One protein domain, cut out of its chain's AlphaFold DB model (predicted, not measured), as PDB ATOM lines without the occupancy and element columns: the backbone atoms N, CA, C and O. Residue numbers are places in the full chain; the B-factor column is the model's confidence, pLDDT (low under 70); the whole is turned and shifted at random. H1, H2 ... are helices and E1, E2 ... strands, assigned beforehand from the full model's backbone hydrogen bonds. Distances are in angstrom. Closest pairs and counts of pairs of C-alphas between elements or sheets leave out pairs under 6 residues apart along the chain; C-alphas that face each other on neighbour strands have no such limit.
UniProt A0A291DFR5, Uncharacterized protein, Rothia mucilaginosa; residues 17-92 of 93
ATOM      1  N   ASP A  17      96.707  53.347 159.058       66.31
ATOM      2  CA  ASP A  17      95.497  54.137 159.328       66.31
ATOM      3  C   ASP A  17      95.709  55.117 160.488       66.31
ATOM      4  O   ASP A  17      95.234  56.253 160.461       66.31
ATOM      5  N   ARG A  18      96.490  54.714 161.501       66.25
ATOM      6  CA  ARG A  18      96.840  55.575 162.640       66.25
ATOM      7  C   ARG A  18      97.710  56.760 162.225       66.25
ATOM      8  O   ARG A  18      97.505  57.863 162.730       66.25
ATOM      9  N   MET A  19      98.646  56.553 161.298       64.56
ATOM     10  CA  MET A  19      99.480  57.631 160.756       64.56
ATOM     11  C   MET A  19      98.662  58.612 159.917       64.56
ATOM     12  O   MET A  19      98.815  59.823 160.075       64.56
ATOM     13  N   VAL A  20      97.745  58.107 159.087       70.94
ATOM     14  CA  VAL A  20      96.847  58.940 158.276       70.94
ATOM     15  C   VAL A  20      95.937  59.791 159.168       70.94
ATOM     16  O   VAL A  20      95.839  61.001 158.968       70.94
ATOM     17  N   VAL A  21      95.347  59.207 160.217       69.38
ATOM     18  CA  VAL A  21      94.546  59.948 161.210       69.38
ATOM     19  C   VAL A  21      95.395  60.974 161.968       69.38
ATOM     20  O   VAL A  21      94.943  62.099 162.189       69.38
ATOM     21  N   GLY A  22      96.635  60.630 162.329       70.94
ATOM     22  CA  GLY A  22      97.582  61.553 162.955       70.94
ATOM     23  C   GLY A  22      97.863  62.779 162.082       70.94
ATOM     24  O   GLY A  22      97.700  63.910 162.546       70.94
ATOM     25  N   ALA A  23      98.182  62.563 160.804       68.62
ATOM     26  CA  ALA A  23      98.424  63.627 159.831       68.62
ATOM     27  C   ALA A  23      97.182  64.514 159.615       68.62
ATOM     28  O   ALA A  23      97.277  65.740 159.686       68.62
ATOM     29  N   LEU A  24      96.001  63.908 159.453       69.94
ATOM     30  CA  LEU A  24      94.727  64.629 159.312       69.94
ATOM     31  C   LEU A  24      94.382  65.452 160.567       69.94
ATOM     32  O   LEU A  24      93.874  66.571 160.463       69.94
ATOM     33  N   SER A  25      94.688  64.933 161.761       72.88
ATOM     34  CA  SER A  25      94.413  65.617 163.029       72.88
ATOM     35  C   SER A  25      95.302  66.846 163.253       72.88
ATOM     36  O   SER A  25      94.843  67.832 163.832       72.88
ATOM     37  N   ALA A  26      96.543  66.831 162.755       75.25
ATOM     38  CA  ALA A  26      97.458  67.967 162.841       75.25
ATOM     39  C   ALA A  26      96.942  69.154 162.013       75.25
ATOM     40  O   ALA A  26      96.823  70.272 162.524       75.25
ATOM     41  N   SER A  27      96.538  68.899 160.766       75.25
ATOM     42  CA  SER A  27      95.946  69.914 159.890       75.25
ATOM     43  C   SER A  27      94.630  70.459 160.451       75.25
ATOM     44  O   SER A  27      94.388  71.666 160.405       75.25
ATOM     45  N   ALA A  28      93.791  69.593 161.032       78.19
ATOM     46  CA  ALA A  28      92.534  70.002 161.654       78.19
ATOM     47  C   ALA A  28      92.751  70.900 162.884       78.19
ATOM     48  O   ALA A  28      92.048  71.898 163.043       78.19
ATOM     49  N   ARG A  29      93.747  70.602 163.732       75.38
ATOM     50  CA  ARG A  29      94.093  71.441 164.893       75.38
ATOM     51  C   ARG A  29      94.618  72.812 164.479       75.38
ATOM     52  O   ARG A  29      94.164  73.812 165.029       75.38
ATOM     53  N   LEU A  30      95.494  72.868 163.475       78.88
ATOM     54  CA  LEU A  30      95.984  74.128 162.905       78.88
ATOM     55  C   LEU A  30      94.837  74.989 162.366       78.88
ATOM     56  O   LEU A  30      94.770  76.182 162.648       78.88
ATOM     57  N   LYS A  31      93.893  74.375 161.648       79.69
ATOM     58  CA  LYS A  31      92.725  75.075 161.103       79.69
ATOM     59  C   LYS A  31      91.800  75.608 162.198       79.69
ATOM     60  O   LYS A  31      91.244  76.691 162.048       79.69
ATOM     61  N   ASN A  32      91.668  74.884 163.311       78.44
ATOM     62  CA  ASN A  32      90.844  75.310 164.440       78.44
ATOM     63  C   ASN A  32      91.454  76.497 165.200       78.44
ATOM     64  O   ASN A  32      90.739  77.439 165.534       78.44
ATOM     65  N   GLU A  33      92.768  76.485 165.440       76.31
ATOM     66  CA  GLU A  33      93.448  77.629 166.065       76.31
ATOM     67  C   GLU A  33      93.472  78.845 165.129       76.31
ATOM     68  O   GLU A  33      93.212  79.962 165.573       76.31
ATOM     69  N   ALA A  34      93.673  78.636 163.824       74.50
ATOM     70  CA  ALA A  34      93.570  79.703 162.832       74.50
ATOM     71  C   ALA A  34      92.163  80.324 162.808       74.50
ATOM     72  O   ALA A  34      92.035  81.543 162.886       74.50
ATOM     73  N   ASN A  35      91.102  79.508 162.792       69.94
ATOM     74  CA  ASN A  35      89.722  79.998 162.870       69.94
ATOM     75  C   ASN A  35      89.467  80.802 164.150       69.94
ATOM     76  O   ASN A  35      88.817  81.842 164.109       69.94
ATOM     77  N   LYS A  36      90.006  80.360 165.287       69.06
ATOM     78  CA  LYS A  36      89.867  81.063 166.567       69.06
ATOM     79  C   LYS A  36      90.564  82.427 166.573       69.06
ATOM     80  O   LYS A  36      90.063  83.353 167.208       69.06
ATOM     81  N   LEU A  37      91.682  82.565 165.863       66.88
ATOM     82  CA  LEU A  37      92.359  83.849 165.666       66.88
ATOM     83  C   LEU A  37      91.589  84.751 164.688       66.88
ATOM     84  O   LEU A  37      91.435  85.938 164.959       66.88
ATOM     85  N   ILE A  38      91.040  84.184 163.610       66.88
ATOM     86  CA  ILE A  38      90.241  84.905 162.604       66.88
ATOM     87  C   ILE A  38      88.945  85.466 163.202       66.88
ATOM     88  O   ILE A  38      88.568  86.580 162.879       66.88
ATOM     89  N   ILE A  39      88.284  84.754 164.119       61.53
ATOM     90  CA  ILE A  39      87.050  85.245 164.768       61.53
ATOM     91  C   ILE A  39      87.312  86.492 165.636       61.53
ATOM     92  O   ILE A  39      86.389  87.249 165.925       61.53
ATOM     93  N   ARG A  40      88.558  86.717 166.074       65.25
ATOM     94  CA  ARG A  40      88.913  87.812 166.991       65.25
ATOM     95  C   ARG A  40      89.413  89.074 166.293       65.25
ATOM     96  O   ARG A  40      89.384  90.136 166.907       65.25
ATOM     97  N   TYR A  41      89.875  88.954 165.051       63.06
ATOM     98  CA  TYR A  41      90.347  90.064 164.231       63.06
ATOM     99  C   TYR A  41      89.346  90.313 163.105       63.06
ATOM    100  O   TYR A  41      89.032  89.404 162.344       63.06
ATOM    101  N   ASP A  42      88.846  91.544 163.000       70.31
ATOM    102  CA  ASP A  42      87.915  91.956 161.948       70.31
ATOM    103  C   ASP A  42      88.443  91.556 160.559       70.31
ATOM    104  O   ASP A  42      89.641  91.684 160.287       70.31
ATOM    105  N   GLY A  43      87.571  91.078 159.663       77.81
ATOM    106  CA  GLY A  43      87.984  90.523 158.362       77.81
ATOM    107  C   GLY A  43      88.825  91.495 157.522       77.81
ATOM    108  O   GLY A  43      89.655  91.079 156.714       77.81
ATOM    109  N   TRP A  44      88.676  92.795 157.775       84.94
ATOM    110  CA  TRP A  44      89.436  93.864 157.137       84.94
ATOM    111  C   TRP A  44      90.929  93.874 157.510       84.94
ATOM    112  O   TRP A  44      91.776  94.163 156.665       84.94
ATOM    113  N   PHE A  45      91.278  93.477 158.739       82.25
ATOM    114  CA  PHE A  45      92.677  93.316 159.147       82.25
ATOM    115  C   PHE A  45      93.360  92.202 158.350       82.25
ATOM    116  O   PHE A  45      94.511  92.340 157.937       82.25
ATOM    117  N   LEU A  46      92.630  91.118 158.072       84.19
ATOM    118  CA  LEU A  46      93.136  90.003 157.276       84.19
ATOM    119  C   LEU A  46      93.421  90.425 155.825       84.19
ATOM    120  O   LEU A  46      94.418  89.997 155.249       84.19
ATOM    121  N   VAL A  47      92.585  91.304 155.260       89.81
ATOM    122  CA  VAL A  47      92.809  91.888 153.927       89.81
ATOM    123  C   VAL A  47      94.074  92.743 153.915       89.81
ATOM    124  O   VAL A  47      94.921  92.553 153.045       89.81
ATOM    125  N   LEU A  48      94.246  93.640 154.892       91.62
ATOM    126  CA  LEU A  48      95.459  94.462 154.991       91.62
ATOM    127  C   LEU A  48      96.714  93.597 155.137       91.62
ATOM    128  O   LEU A  48      97.695  93.822 154.431       91.62
ATOM    129  N   LEU A  49      96.666  92.568 155.986       90.81
ATOM    130  CA  LEU A  49      97.766  91.619 156.157       90.81
ATOM    131  C   LEU A  49      98.116  90.917 154.837       90.81
ATOM    132  O   LEU A  49      99.289  90.822 154.483       90.81
ATOM    133  N   ALA A  50      97.108  90.452 154.094       91.50
ATOM    134  CA  ALA A  50      97.315  89.808 152.802       91.50
ATOM    135  C   ALA A  50      97.988  90.757 151.797       91.50
ATOM    136  O   ALA A  50      98.939  90.359 151.126       91.50
ATOM    137  N   VAL A  51      97.554  92.021 151.734       96.75
ATOM    138  CA  VAL A  51      98.166  93.040 150.866       96.75
ATOM    139  C   VAL A  51      99.625  93.299 151.251       96.75
ATOM    140  O   VAL A  51     100.487  93.309 150.376       96.75
ATOM    141  N   LEU A  52      99.923  93.450 152.547       96.00
ATOM    142  CA  LEU A  52     101.292  93.625 153.048       96.00
ATOM    143  C   LEU A  52     102.193  92.439 152.683       96.00
ATOM    144  O   LEU A  52     103.303  92.647 152.201       96.00
ATOM    145  N   LEU A  53     101.707  91.206 152.850       95.56
ATOM    146  CA  LEU A  53     102.467  90.008 152.489       95.56
ATOM    147  C   LEU A  53     102.767  89.942 150.990       95.56
ATOM    148  O   LEU A  53     103.896  89.638 150.609       95.56
ATOM    149  N   VAL A  54     101.786  90.255 150.140       97.19
ATOM    150  CA  VAL A  54     101.984  90.298 148.685       97.19
ATOM    151  C   VAL A  54     102.999  91.379 148.314       97.19
ATOM    152  O   VAL A  54     103.904  91.111 147.526       97.19
ATOM    153  N   LEU A  55     102.907  92.569 148.913       97.00
ATOM    154  CA  LEU A  55     103.843  93.664 148.658       97.00
ATOM    155  C   LEU A  55     105.280  93.275 149.035       97.00
ATOM    156  O   LEU A  55     106.198  93.441 148.232       97.00
ATOM    157  N   SER A  56     105.477  92.696 150.222       93.56
ATOM    158  CA  SER A  56     106.785  92.203 150.662       93.56
ATOM    159  C   SER A  56     107.325  91.105 149.745       93.56
ATOM    160  O   SER A  56     108.507  91.118 149.408       93.56
ATOM    161  N   PHE A  57     106.469  90.178 149.303       95.25
ATOM    162  CA  PHE A  57     106.875  89.096 148.411       95.25
ATOM    163  C   PHE A  57     107.306  89.607 147.034       95.25
ATOM    164  O   PHE A  57     108.302  89.135 146.498       95.25
ATOM    165  N   ILE A  58     106.606  90.600 146.479       95.62
ATOM    166  CA  ILE A  58     106.978  91.224 145.201       95.62
ATOM    167  C   ILE A  58     108.351  91.895 145.307       95.62
ATOM    168  O   ILE A  58     109.190  91.691 144.432       95.62
ATOM    169  N   LEU A  59     108.605  92.650 146.381       90.25
ATOM    170  CA  LEU A  59     109.907  93.287 146.608       90.25
ATOM    171  C   LEU A  59     111.028  92.249 146.736       90.25
ATOM    172  O   LEU A  59     112.093  92.408 146.140       90.25
ATOM    173  N   PHE A  60     110.769  91.162 147.463       88.31
ATOM    174  CA  PHE A  60     111.721  90.065 147.605       88.31
ATOM    175  C   PHE A  60     111.988  89.367 146.266       88.31
ATOM    176  O   PHE A  60     113.139  89.182 145.881       88.31
ATOM    177  N   ALA A  61     110.937  89.036 145.514       88.75
ATOM    178  CA  ALA A  61     111.055  88.409 144.203       88.75
ATOM    179  C   ALA A  61     111.814  89.302 143.211       88.75
ATOM    180  O   ALA A  61     112.673  88.807 142.487       88.75
ATOM    181  N   ALA A  62     111.558  90.614 143.210       86.75
ATOM    182  CA  ALA A  62     112.291  91.567 142.382       86.75
ATOM    183  C   ALA A  62     113.791  91.577 142.717       86.75
ATOM    184  O   ALA A  62     114.615  91.536 141.804       86.75
ATOM    185  N   MET A  63     114.150  91.555 144.007       80.44
ATOM    186  CA  MET A  63     115.547  91.442 144.445       80.44
ATOM    187  C   MET A  63     116.187  90.125 144.000       80.44
ATOM    188  O   MET A  63     117.298  90.136 143.475       80.44
ATOM    189  N   VAL A  64     115.479  89.000 144.126       83.81
ATOM    190  CA  VAL A  64     115.974  87.687 143.681       83.81
ATOM    191  C   VAL A  64     116.192  87.655 142.166       83.81
ATOM    192  O   VAL A  64     117.241  87.205 141.707       83.81
ATOM    193  N   ILE A  65     115.240  88.162 141.378       85.25
ATOM    194  CA  ILE A  65     115.358  88.233 139.912       85.25
ATOM    195  C   ILE A  65     116.536  89.129 139.519       85.25
ATOM    196  O   ILE A  65     117.315  88.767 138.636       85.25
ATOM    197  N   TRP A  66     116.700  90.270 140.191       79.31
ATOM    198  CA  TRP A  66     117.818  91.180 139.959       79.31
ATOM    199  C   TRP A  66     119.168  90.525 140.267       79.31
ATOM    200  O   TRP A  66     120.094  90.617 139.457       79.31
ATOM    201  N   CYS A  67     119.267  89.813 141.393       78.62
ATOM    202  CA  CYS A  67     120.436  89.012 141.744       78.62
ATOM    203  C   CYS A  67     120.732  87.944 140.679       78.62
ATOM    204  O   CYS A  67     121.882  87.794 140.275       78.62
ATOM    205  N   PHE A  68     119.709  87.239 140.185       78.31
ATOM    206  CA  PHE A  68     119.868  86.183 139.182       78.31
ATOM    207  C   PHE A  68     120.367  86.714 137.833       78.31
ATOM    208  O   PHE A  68     121.217  86.095 137.199       78.31
ATOM    209  N   GLN A  69     119.857  87.866 137.389       78.06
ATOM    210  CA  GLN A  69     120.249  88.460 136.107       78.06
ATOM    211  C   GLN A  69     121.633  89.106 136.155       78.06
ATOM    212  O   GLN A  69     122.379  89.027 135.182       78.06
ATOM    213  N   ASN A  70     121.974  89.752 137.270       69.62
ATOM    214  CA  ASN A  70     123.167  90.582 137.336       69.62
ATOM    215  C   ASN A  70     124.327  89.990 138.151       69.62
ATOM    216  O   ASN A  70     125.417  90.556 138.104       69.62
ATOM    217  N   GLY A  71     124.117  88.884 138.880       58.44
ATOM    218  CA  GLY A  71     125.101  87.923 139.426       58.44
ATOM    219  C   GLY A  71     126.272  88.434 140.281       58.44
ATOM    220  O   GLY A  71     127.077  87.637 140.754       58.44
ATOM    221  N   ARG A  72     126.454  89.748 140.409       59.41
ATOM    222  CA  ARG A  72     127.693  90.391 140.877       59.41
ATOM    223  C   ARG A  72     127.444  91.707 141.615       59.41
ATOM    224  O   ARG A  72     128.379  92.233 142.214       59.41
ATOM    225  N   TYR A  73     126.238  92.277 141.544       58.50
ATOM    226  CA  TYR A  73     125.954  93.552 142.199       58.50
ATOM    227  C   TYR A  73     125.510  93.327 143.643       58.50
ATOM    228  O   TYR A  73     124.489  92.705 143.916       58.50
ATOM    229  N   GLN A  74     126.309  93.867 144.553       60.25
ATOM    230  CA  GLN A  74     126.000  94.052 145.964       60.25
ATOM    231  C   GLN A  74     125.054  95.251 146.113       60.25
ATOM    232  O   GLN A  74     125.363  96.346 145.635       60.25
ATOM    233  N   PHE A  75     123.900  95.065 146.757       61.78
ATOM    234  CA  PHE A  75     123.033  96.190 147.105       61.78
ATOM    235  C   PHE A  75     123.569  96.805 148.401       61.78
ATOM    236  O   PHE A  75     123.264  96.340 149.497       61.78
ATOM    237  N   THR A  76     124.437  97.813 148.273       60.94
ATOM    238  CA  THR A  76     124.949  98.575 149.418       60.94
ATOM    239  C   THR A  76     123.999  99.741 149.678       60.94
ATOM    240  O   THR A  76     124.086 100.781 149.024       60.94
ATOM    241  N   GLY A  77     123.050  99.557 150.593       60.53
ATOM    242  CA  GLY A  77     122.164 100.630 151.040       60.53
ATOM    243  C   GLY A  77     122.636 101.163 152.386       60.53
ATOM    244  O   GLY A  77     122.608 100.425 153.369       60.53
ATOM    245  N   ASN A  78     123.062 102.428 152.442       62.59
ATOM    246  CA  ASN A  78     123.297 103.101 153.718       62.59
ATOM    247  C   ASN A  78     121.996 103.789 154.137       62.59
ATOM    248  O   ASN A  78     121.494 104.637 153.397       62.59
ATOM    249  N   TRP A  79     121.431 103.397 155.281       58.50
ATOM    250  CA  TRP A  79     120.264 104.068 155.839       58.50
ATOM    251  C   TRP A  79     120.688 104.830 157.099       58.50
ATOM    252  O   TRP A  79     120.986 104.225 158.124       58.50
ATOM    253  N   ASP A  80     120.615 106.163 157.044       60.06
ATOM    254  CA  ASP A  80     120.875 107.059 158.178       60.06
ATOM    255  C   ASP A  80     119.581 107.430 158.940       60.06
ATOM    256  O   ASP A  80     118.700 108.102 158.401       60.06
ATOM    257  N   TRP A  81     119.455 106.999 160.201       53.16
ATOM    258  CA  TRP A  81     118.494 107.540 161.176       53.16
ATOM    259  C   TRP A  81     119.209 107.719 162.523       53.16
ATOM    260  O   TRP A  81     119.292 106.782 163.313       53.16
ATOM    261  N   GLY A  82     119.679 108.934 162.821       63.19
ATOM    262  CA  GLY A  82     120.373 109.216 164.085       63.19
ATOM    263  C   GLY A  82     121.741 108.530 164.186       63.19
ATOM    264  O   GLY A  82     122.142 107.824 163.277       63.19
ATOM    265  N   ALA A  83     122.469 108.781 165.278       62.75
ATOM    266  CA  ALA A  83     123.920 108.571 165.429       62.75
ATOM    267  C   ALA A  83     124.495 107.191 165.024       62.75
ATOM    268  O   ALA A  83     125.705 107.079 164.811       62.75
ATOM    269  N   ASP A  84     123.654 106.170 164.878       58.34
ATOM    270  CA  ASP A  84     124.036 104.828 164.462       58.34
ATOM    271  C   ASP A  84     123.843 104.660 162.944       58.34
ATOM    272  O   ASP A  84     122.734 104.502 162.431       58.34
ATOM    273  N   HIS A  85     124.960 104.696 162.216       59.81
ATOM    274  CA  HIS A  85     125.011 104.479 160.771       59.81
ATOM    275  C   HIS A  85     124.741 102.997 160.464       59.81
ATOM    276  O   HIS A  85     125.657 102.167 160.416       59.81
ATOM    277  N   ASN A  86     123.471 102.651 160.269       65.81
ATOM    278  CA  ASN A  86     123.062 101.288 159.956       65.81
ATOM    279  C   ASN A  86     123.298 100.992 158.467       65.81
ATOM    280  O   ASN A  86     122.600 101.487 157.580       65.81
ATOM    281  N   HIS A  87     124.287 100.141 158.199       63.69
ATOM    282  CA  HIS A  87     124.599  99.640 156.867       63.69
ATOM    283  C   HIS A  87     123.899  98.296 156.651       63.69
ATOM    284  O   HIS A  87     124.104  97.344 157.404       63.69
ATOM    285  N   VAL A  88     123.074  98.201 155.611       63.28
ATOM    286  CA  VAL A  88     122.467  96.928 155.212       63.28
ATOM    287  C   VAL A  88     123.282  96.375 154.049       63.28
ATOM    288  O   VAL A  88     123.292  96.946 152.958       63.28
ATOM    289  N   PHE A  89     123.995  95.274 154.296       60.00
ATOM    290  CA  PHE A  89     124.758  94.557 153.277       60.00
ATOM    291  C   PHE A  89     123.962  93.338 152.807       60.00
ATOM    292  O   PHE A  89     123.761  92.395 153.570       60.00
ATOM    293  N   VAL A  90     123.501  93.364 151.553       60.97
ATOM    294  CA  VAL A  90     122.868  92.206 150.909       60.97
ATOM    295  C   VAL A  90     123.752  91.760 149.749       60.97
ATOM    296  O   VAL A  90     123.841  92.435 148.719       60.97
ATOM    297  N   GLU A  91     124.423  90.624 149.935       64.94
ATOM    298  CA  GLU A  91     125.149  89.931 148.874       64.94
ATOM    299  C   GLU A  91     124.211  88.990 148.107       64.94
ATOM    300  O   GLU A  91     123.517  88.156 148.688       64.94
ATOM    301  N   CYS A  92     124.183  89.129 146.782       64.62
ATOM    302  CA  CYS A  92     123.606  88.129 145.892       64.62
ATOM    303  C   CYS A  92     124.626  86.985 145.756       64.62
ATOM    304  O   CYS A  92     125.681  87.201 145.157       64.62
TER     305      CYS A  92
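AT A GLANCE: This is residues 17 to 92 of the 93 residues of an uncharacterized protein of Rothia mucilaginosa (UniProt A0A291DFR5). Two long helices, H1 and H2, make an open V, meeting near the end of H1 and the beginning of H2, and a small hairpin of two strands, E1 and E2, follows at the far end of H2. There is no packed core: most of both helices stands free. The printed part has 76 residues, with two named helices and then two named strands, in the order H1, H2, E1, E2; the class is mostly helix, and the sheet E1 - E2 is antiparallel. The whole is extended, with a radius of gyration of the C-alphas of 20.7 A, and spans 53 by 33 by 22 A.

HOW THE PARTS SIT: H1, residues 17 to 38, and H2, residues 43 to 70, are close but not clearly touching; their closest C-alphas, those of Ile 38 and Leu 46, are 7.9 A apart. They run opposite ways at a steep tilt of 68 degrees, only just short of about perpendicular. In both helices every O i to N i+4 pair is within hydrogen-bond range. E1, residues 75 to 80, and E2, residues 85 to 90, form an antiparallel hairpin, with 162 degrees between their directions. N 79 and O 86 are within hydrogen-bond range at 3.2 A, as are N 75 and O 90 at 3.3 A. H1 is apart from both strands, and H2 is apart from E2.

IN THESE COORDINATES: H1 begins at C-alpha 17, (95.497, 54.137, 159.328), and is 31.4 A long. H2 is 41.0 A long and ends at C-alpha 70, (123.167, 90.582, 137.336). E1 measures 15.7 A and E2 15.9 A, the latter ending at C-alpha 90, (122.868, 92.206, 150.909).

THE WHOLE: The C-alphas farthest apart, those of Asp 17 and Ala 83, are 61.7 A apart. The printed part has no cut, and its three links are tight. Mean pLDDT of the printed part is 74.1; 36 residues are under 70, among them residues 35 to 41 and 70 to 92.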